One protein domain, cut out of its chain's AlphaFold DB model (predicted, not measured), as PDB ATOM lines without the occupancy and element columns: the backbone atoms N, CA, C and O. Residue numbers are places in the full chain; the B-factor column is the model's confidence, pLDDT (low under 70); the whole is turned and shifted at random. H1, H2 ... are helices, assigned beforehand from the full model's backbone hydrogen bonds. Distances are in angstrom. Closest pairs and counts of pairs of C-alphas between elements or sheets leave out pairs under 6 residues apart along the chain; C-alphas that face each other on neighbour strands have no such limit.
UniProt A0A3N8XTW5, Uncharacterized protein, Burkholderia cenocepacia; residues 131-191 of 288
ATOM      1  N   SER A 131      44.256 -11.716  52.135       70.56
ATOM      2  CA  SER A 131      45.434 -10.998  52.619       70.56
ATOM      3  C   SER A 131      45.592 -11.065  54.142       70.56
ATOM      4  O   SER A 131      46.704 -11.224  54.637       70.56
ATOM      5  N   VAL A 132      44.500 -10.968  54.906       79.00
ATOM      6  CA  VAL A 132      44.531 -11.092  56.373       79.00
ATOM      7  C   VAL A 132      44.860 -12.527  56.770       79.00
ATOM      8  O   VAL A 132      45.734 -12.730  57.611       79.00
ATOM      9  N   ALA A 133      44.220 -13.512  56.135       80.00
ATOM     10  CA  ALA A 133      44.517 -14.926  56.361       80.00
ATOM     11  C   ALA A 133      45.979 -15.261  56.010       80.00
ATOM     12  O   ALA A 133      46.660 -15.935  56.781       80.00
ATOM     13  N   ALA A 134      46.489 -14.714  54.904       73.38
ATOM     14  CA  ALA A 134      47.862 -14.900  54.462       73.38
ATOM     15  C   ALA A 134      48.874 -14.292  55.440       73.38
ATOM     16  O   ALA A 134      49.832 -14.953  55.835       73.38
ATOM     17  N   ILE A 135      48.644 -13.061  55.900       71.75
ATOM     18  CA  ILE A 135      49.505 -12.432  56.907       71.75
ATOM     19  C   ILE A 135      49.482 -13.236  58.211       71.75
ATOM     20  O   ILE A 135      50.531 -13.437  58.812       71.75
ATOM     21  N   GLN A 136      48.317 -13.720  58.648       77.56
ATOM     22  CA  GLN A 136      48.206 -14.540  59.857       77.56
ATOM     23  C   GLN A 136      48.976 -15.858  59.728       77.56
ATOM     24  O   GLN A 136      49.757 -16.179  60.619       77.56
ATOM     25  N   TYR A 137      48.834 -16.573  58.609       80.06
ATOM     26  CA  TYR A 137      49.594 -17.797  58.355       80.06
ATOM     27  C   TYR A 137      51.111 -17.536  58.331       80.06
ATOM     28  O   TYR A 137      51.879 -18.223  59.005       80.06
ATOM     29  N   ALA A 138      51.546 -16.483  57.637       76.06
ATOM     30  CA  ALA A 138      52.953 -16.098  57.539       76.06
ATOM     31  C   ALA A 138      53.592 -15.717  58.888       76.06
ATOM     32  O   ALA A 138      54.812 -15.775  59.031       76.06
ATOM     33  N   LEU A 139      52.800 -15.294  59.876       72.88
ATOM     34  CA  LEU A 139      53.306 -14.965  61.211       72.88
ATOM     35  C   LEU A 139      53.621 -16.203  62.058       72.88
ATOM     36  O   LEU A 139      54.431 -16.092  62.981       72.88
ATOM     37  N   ASP A 140      52.997 -17.341  61.754       73.06
ATOM     38  CA  ASP A 140      53.147 -18.588  62.509       73.06
ATOM     39  C   ASP A 140      54.000 -19.640  61.770       73.06
ATOM     40  O   ASP A 140      54.557 -20.530  62.414       73.06
ATOM     41  N   ALA A 141      54.149 -19.534  60.445       72.31
ATOM     42  CA  ALA A 141      54.964 -20.442  59.636       72.31
ATOM     43  C   ALA A 141      56.481 -20.194  59.791       72.31
ATOM     44  O   ALA A 141      56.946 -19.053  59.781       72.31
ATOM     45  N   GLU A 142      57.268 -21.275  59.854       57.53
ATOM     46  CA  GLU A 142      58.736 -21.238  60.014       57.53
ATOM     47  C   GLU A 142      59.435 -20.473  58.871       57.53
ATOM     48  O   GLU A 142      60.357 -19.694  59.109       57.53
ATOM     49  N   GLU A 143      58.915 -20.603  57.646       74.69
ATOM     50  CA  GLU A 143      59.367 -19.883  56.445       74.69
ATOM     51  C   GLU A 143      58.325 -18.853  55.966       74.69
ATOM     52  O   GLU A 143      58.181 -18.567  54.776       74.69
ATOM     53  N   GLY A 144      57.571 -18.267  56.902       68.19
ATOM     54  CA  GLY A 144      56.408 -17.436  56.587       68.19
ATOM     55  C   GLY A 144      56.695 -16.187  55.744       68.19
ATOM     56  O   GLY A 144      55.852 -15.785  54.947       68.19
ATOM     57  N   PHE A 145      57.894 -15.597  55.838       70.50
ATOM     58  CA  PHE A 145      58.291 -14.476  54.970       70.50
ATOM     59  C   PHE A 145      58.520 -14.895  53.511       70.50
ATOM     60  O   PHE A 145      58.158 -14.142  52.608       70.50
ATOM     61  N   GLU A 146      59.109 -16.070  53.275       66.44
ATOM     62  CA  GLU A 146      59.312 -16.599  51.922       66.44
ATOM     63  C   GLU A 146      57.968 -16.980  51.300       66.44
ATOM     64  O   GLU A 146      57.660 -16.565  50.182       66.44
ATOM     65  N   TRP A 147      57.123 -17.660  52.076       87.06
ATOM     66  CA  TRP A 147      55.755 -17.968  51.682       87.06
ATOM     67  C   TRP A 147      54.949 -16.707  51.333       87.06
ATOM     68  O   TRP A 147      54.310 -16.667  50.283       87.06
ATOM     69  N   LEU A 148      55.010 -15.654  52.162       77.75
ATOM     70  CA  LEU A 148      54.254 -14.415  51.937       77.75
ATOM     71  C   LEU A 148      54.768 -13.634  50.721       77.75
ATOM     72  O   LEU A 148      53.971 -12.999  50.031       77.75
ATOM     73  N   SER A 149      56.075 -13.695  50.431       67.69
ATOM     74  CA  SER A 149      56.640 -13.116  49.203       67.69
ATOM     75  C   SER A 149      56.069 -13.809  47.969       67.69
ATOM     76  O   SER A 149      55.522 -13.139  47.097       67.69
ATOM     77  N   LEU A 150      56.104 -15.147  47.938       68.25
ATOM     78  CA  LEU A 150      55.531 -15.943  46.846       68.25
ATOM     79  C   LEU A 150      54.023 -15.701  46.698       68.25
ATOM     80  O   LEU A 150      53.523 -15.544  45.585       68.25
ATOM     81  N   TRP A 151      53.302 -15.602  47.816       88.56
ATOM     82  CA  TRP A 151      51.871 -15.314  47.827       88.56
ATOM     83  C   TRP A 151      51.562 -13.934  47.228       88.56
ATOM     84  O   TRP A 151      50.665 -13.804  46.398       88.56
ATOM     85  N   ASN A 152      52.340 -12.908  47.584       76.25
ATOM     86  CA  ASN A 152      52.180 -11.549  47.057       76.25
ATOM     87  C   ASN A 152      52.592 -11.426  45.577       76.25
ATOM     88  O   ASN A 152      52.080 -10.570  44.859       76.25
ATOM     89  N   GLU A 153      53.497 -12.287  45.110       70.81
ATOM     90  CA  GLU A 153      53.883 -12.416  43.699       70.81
ATOM     91  C   GLU A 153      52.846 -13.190  42.863       70.81
ATOM     92  O   GLU A 153      52.955 -13.242  41.638       70.81
ATOM     93  N   GLY A 154      51.816 -13.759  43.500       82.75
ATOM     94  CA  GLY A 154      50.783 -14.558  42.838       82.75
ATOM     95  C   GLY A 154      51.225 -15.985  42.501       82.75
ATOM     96  O   GLY A 154      50.537 -16.685  41.761       82.75
ATOM     97  N   GLU A 155      52.345 -16.449  43.061       86.44
ATOM     98  CA  GLU A 155      52.908 -17.791  42.868       86.44
ATOM     99  C   GLU A 155      52.167 -18.842  43.724       86.44
ATOM    100  O   GLU A 155      52.765 -19.646  44.445       86.44
ATOM    101  N   PHE A 156      50.831 -18.852  43.655       90.00
ATOM    102  CA  PHE A 156      49.967 -19.650  44.534       90.00
ATOM    103  C   PHE A 156      50.183 -21.162  44.401       90.00
ATOM    104  O   PHE A 156      50.042 -21.894  45.382       90.00
ATOM    105  N   ASP A 157      50.572 -21.647  43.220       88.12
ATOM    106  CA  ASP A 157      50.922 -23.057  43.029       88.12
ATOM    107  C   ASP A 157      52.169 -23.442  43.823       88.12
ATOM    108  O   ASP A 157      52.208 -24.520  44.419       88.12
ATOM    109  N   ARG A 158      53.171 -22.558  43.888       81.12
ATOM    110  CA  ARG A 158      54.371 -22.779  44.702       81.12
ATOM    111  C   ARG A 158      54.041 -22.712  46.188       81.12
ATOM    112  O   ARG A 158      54.512 -23.572  46.929       81.12
ATOM    113  N   CYS A 159      53.184 -21.774  46.601       86.44
ATOM    114  CA  CYS A 159      52.672 -21.706  47.972       86.44
ATOM    115  C   CYS A 159      51.980 -23.016  48.381       86.44
ATOM    116  O   CYS A 159      52.336 -23.587  49.406       86.44
ATOM    117  N   ARG A 160      51.069 -23.551  47.556       89.50
ATOM    118  CA  ARG A 160      50.363 -24.815  47.841       89.50
ATOM    119  C   ARG A 160      51.282 -26.036  47.903       89.50
ATOM    120  O   ARG A 160      51.022 -26.950  48.680       89.50
ATOM    121  N   HIS A 161      52.327 -26.082  47.077       84.19
ATOM    122  CA  HIS A 161      53.268 -27.207  47.070       84.19
ATOM    123  C   HIS A 161      54.270 -27.151  48.227       84.19
ATOM    124  O   HIS A 161      54.586 -28.196  48.794       84.19
ATOM    125  N   GLY A 162      54.793 -25.964  48.550       75.62
ATOM    126  CA  GLY A 162      55.788 -25.788  49.614       75.62
ATOM    127  C   GLY A 162      55.181 -25.761  51.016       75.62
ATOM    128  O   GLY A 162      55.806 -26.237  51.957       75.62
ATOM    129  N   TRP A 163      53.944 -25.275  51.134       88.12
ATOM    130  CA  TRP A 163      53.234 -25.070  52.397       88.12
ATOM    131  C   TRP A 163      51.812 -25.639  52.305       88.12
ATOM    132  O   TRP A 163      50.830 -24.893  52.231       88.12
ATOM    133  N   PRO A 164      51.681 -26.980  52.248       85.81
ATOM    134  CA  PRO A 164      50.393 -27.654  52.072       85.81
ATOM    135  C   PRO A 164      49.462 -27.526  53.290       85.81
ATOM    136  O   PRO A 164      48.294 -27.892  53.210       85.81
ATOM    137  N   ASP A 165      49.981 -27.051  54.420       83.94
ATOM    138  CA  ASP A 165      49.258 -26.752  55.655       83.94
ATOM    139  C   ASP A 165      48.651 -25.337  55.674       83.94
ATOM    140  O   ASP A 165      47.839 -25.039  56.554       83.94
ATOM    141  N   ALA A 166      49.011 -24.475  54.714       84.69
ATOM    142  CA  ALA A 166      48.425 -23.147  54.582       84.69
ATOM    143  C   ALA A 166      46.904 -23.248  54.357       84.69
ATOM    144  O   ALA A 166      46.468 -23.950  53.439       84.69
ATOM    145  N   PRO A 167      46.076 -22.553  55.159       87.06
ATOM    146  CA  PRO A 167      44.630 -22.702  55.083       87.06
ATOM    147  C   PRO A 167      44.079 -22.152  53.766       87.06
ATOM    148  O   PRO A 167      44.534 -21.113  53.282       87.06
ATOM    149  N   ASP A 168      43.032 -22.800  53.239       86.56
ATOM    150  CA  ASP A 168      42.357 -22.416  51.985       86.56
ATOM    151  C   ASP A 168      41.926 -20.941  51.963       86.56
ATOM    152  O   ASP A 168      41.956 -20.290  50.920       86.56
ATOM    153  N   ASP A 169      41.588 -20.384  53.130       86.19
ATOM    154  CA  ASP A 169      41.203 -18.982  53.299       86.19
ATOM    155  C   ASP A 169      42.295 -17.993  52.838       86.19
ATOM    156  O   ASP A 169      41.963 -16.864  52.491       86.19
ATOM    157  N   CYS A 170      43.568 -18.405  52.751       84.81
ATOM    158  CA  CYS A 170      44.642 -17.592  52.164       84.81
ATOM    159  C   CYS A 170      44.491 -17.406  50.647       84.81
ATOM    160  O   CYS A 170      45.102 -16.507  50.082       84.81
ATOM    161  N   TYR A 171      43.731 -18.261  49.962       90.25
ATOM    162  CA  TYR A 171      43.652 -18.286  48.498       90.25
ATOM    163  C   TYR A 171      42.291 -17.813  47.971       90.25
ATOM    164  O   TYR A 171      42.204 -17.321  46.844       90.25
ATOM    165  N   ILE A 172      41.225 -17.920  48.771       86.06
ATOM    166  CA  ILE A 172      39.858 -17.549  48.372       86.06
ATOM    167  C   ILE A 172      39.747 -16.030  48.191       86.06
ATOM    168  O   ILE A 172      39.779 -15.277  49.152       86.06
ATOM    169  N   GLY A 173      39.565 -15.575  46.955       79.50
ATOM    170  CA  GLY A 173      39.516 -14.157  46.591       79.50
ATOM    171  C   GLY A 173      40.854 -13.582  46.114       79.50
ATOM    172  O   GLY A 173      40.837 -12.592  45.390       79.50
ATOM    173  N   ALA A 174      41.986 -14.214  46.445       81.56
ATOM    174  CA  ALA A 174      43.318 -13.813  45.973       81.56
ATOM    175  C   ALA A 174      43.762 -14.582  44.720       81.56
ATOM    176  O   ALA A 174      44.281 -13.976  43.788       81.56
ATOM    177  N   ASP A 175      43.520 -15.897  44.670       88.06
ATOM    178  CA  ASP A 175      43.836 -16.741  43.515       88.06
ATOM    179  C   ASP A 175      42.623 -16.821  42.565       88.06
ATOM    180  O   ASP A 175      41.607 -17.436  42.924       88.06
ATOM    181  N   PRO A 176      42.701 -16.254  41.342       81.62
ATOM    182  CA  PRO A 176      41.611 -16.301  40.364       81.62
ATOM    183  C   PRO A 176      41.255 -17.720  39.906       81.62
ATOM    184  O   PRO A 176      40.149 -17.957  39.415       81.62
ATOM    185  N   MET A 177      42.189 -18.666  40.025       85.62
ATOM    186  CA  MET A 177      42.002 -20.066  39.649       85.62
ATOM    187  C   MET A 177      41.442 -20.921  40.788       85.62
ATOM    188  O   MET A 177      41.037 -22.059  40.548       85.62
ATOM    189  N   HIS A 178      41.352 -20.385  42.007       86.81
ATOM    190  CA  HIS A 178      40.792 -21.126  43.126       86.81
ATOM    191  C   HIS A 178      39.277 -21.357  42.924       86.81
ATOM    192  O   HIS A 178      38.546 -20.403  42.637       86.81
ATOM    193  N   PRO A 179      38.758 -22.592  43.101       86.81
ATOM    194  CA  PRO A 179      37.368 -22.928  42.776       86.81
ATOM    195  C   PRO A 179      36.331 -22.052  43.483       86.81
ATOM    196  O   PRO A 179      35.323 -21.678  42.887       86.81
ATOM    197  N   GLU A 180      36.574 -21.699  44.745       83.81
ATOM    198  CA  GLU A 180      35.667 -20.823  45.493       83.81
ATOM    199  C   GLU A 180      35.745 -19.370  45.008       83.81
ATOM    200  O   GLU A 180      34.714 -18.715  44.887       83.81
ATOM    201  N   THR A 181      36.930 -18.885  44.620       82.50
ATOM    202  CA  THR A 181      37.082 -17.558  44.001       82.50
ATOM    203  C   THR A 181      36.283 -17.485  42.705       82.50
ATOM    204  O   THR A 181      35.545 -16.529  42.480       82.50
ATOM    205  N   GLN A 182      36.354 -18.529  41.877       83.38
ATOM    206  CA  GLN A 182      35.591 -18.610  40.632       83.38
ATOM    207  C   GLN A 182      34.079 -18.627  40.876       83.38
ATOM    208  O   GLN A 182      33.340 -17.954  40.156       83.38
ATOM    209  N   ARG A 183      33.606 -19.342  41.907       81.88
ATOM    210  CA  ARG A 183      32.187 -19.326  42.302       81.88
ATOM    211  C   ARG A 183      31.739 -17.942  42.759       81.88
ATOM    212  O   ARG A 183      30.676 -17.498  42.337       81.88
ATOM    213  N   LEU A 184      32.543 -17.252  43.571       76.12
ATOM    214  CA  LEU A 184      32.247 -15.894  44.039       76.12
ATOM    215  C   LEU A 184      32.204 -14.891  42.878       76.12
ATOM    216  O   LEU A 184      31.277 -14.084  42.791       76.12
ATOM    217  N   LEU A 185      33.154 -14.978  41.944       72.50
ATOM    218  CA  LEU A 185      33.173 -14.148  40.738       72.50
ATOM    219  C   LEU A 185      31.953 -14.417  39.842       72.50
ATOM    220  O   LEU A 185      31.321 -13.472  39.372       72.50
ATOM    221  N   ALA A 186      31.569 -15.684  39.660       73.69
ATOM    222  CA  ALA A 186      30.387 -16.064  38.887       73.69
ATOM    223  C   ALA A 186      29.073 -15.596  39.545       73.69
ATOM    224  O   ALA A 186      28.218 -15.024  38.874       73.69
ATOM    225  N   ALA A 187      28.933 -15.751  40.865       66.62
ATOM    226  CA  ALA A 187      27.756 -15.293  41.611       66.62
ATOM    227  C   ALA A 187      27.613 -13.756  41.610       66.62
ATOM    228  O   ALA A 187      26.498 -13.221  41.591       66.62
ATOM    229  N   THR A 188      28.741 -13.040  41.588       60.00
ATOM    230  CA  THR A 188      28.769 -11.575  41.465       60.00
ATOM    231  C   THR A 188      28.356 -11.123  40.062       60.00
ATOM    232  O   THR A 188      27.681 -10.104  39.928       60.00
ATOM    233  N   ALA A 189      28.694 -11.893  39.021       54.34
ATOM    234  CA  ALA A 189      28.273 -11.615  37.648       54.34
ATOM    235  C   ALA A 189      26.752 -11.786  37.450       54.34
ATOM    236  O   ALA A 189      26.124 -10.950  36.800       54.34
ATOM    237  N   ASP A 190      26.137 -12.797  38.071       49.31
ATOM    238  CA  ASP A 190      24.689 -13.054  37.957       49.31
ATOM    239  C   ASP A 190      23.818 -12.025  38.707       49.31
ATOM    240  O   ASP A 190      22.672 -11.769  38.329       49.31
ATOM    241  N   SER A 191      24.362 -11.365  39.734       46.88
ATOM    242  CA  SER A 191      23.643 -10.347  40.519       46.88
ATOM    243  C   SER A 191      23.564  -8.965  39.837       46.88
ATOM    244  O   SER A 191      22.915  -8.060  40.360       46.88
TER     245      SER A 191
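Overview. This is residues 131 to 191 of the 288 residues of an uncharacterized protein of Burkholderia cenocepacia (UniProt A0A3N8XTW5). Three short helices, H1, H2 and H3, fold back and forth in two successive hairpins to make a small head, and a fourth, H4, reaches away from it as an arm after a long stretch with no named element. H4 touches no other helix, and its residues 186 to 191 stick out free at the far end. The printed part has 61 residues with four named helices, H1 H2 H3 H4 along the chain, and no named strand; the class is all helix. It is only just compact, close to loose, with a radius of gyration of the C-alphas of 12.2 A, and the arm makes the length of its 41 by 19 by 18 A spans.

Along the chain. H1 is residues 131 to 140, 14.7 A long, beginning at C-alpha 131 (45.434, -10.998, 52.619). H2, residues 144 to 152, measures 12.0 A, and H3, residues 156 to 162, 9.9 A. H4, residues 179 to 191, is 18.8 A long and ends at C-alpha 191 (23.643, -10.347, 40.519).

Arrangement. H1 and H2 touch as a helical hairpin, opposite ways at a shallow tilt of 20 degrees; their closest C-alphas, of Ala 138 and Gly 144, are 3.8 A apart. H2 and H3 form another, opposite ways at a shallow tilt of 25 degrees, with the closest C-alphas, of Trp 147 and Cys 159, 6.1 A apart. H1 and H3 are apart. H4 is apart from H1, H2 and H3. Every O i to N i+4 pair is within hydrogen-bond range in H2, H3 and H4, and 5 of 6 in H1.

Size, cuts and confidence. The C-alphas farthest apart, of Glu 142 and Ser 191, are 41.6 A from each other. The printed part has no cut. The links H1 to H2 and H2 to H3 are tight; H3 to H4 is long, with 16 residues. Mean pLDDT of the printed part is 77.9; residues 142, 144, 146, 149 to 150 and 187 to 191 are under 70.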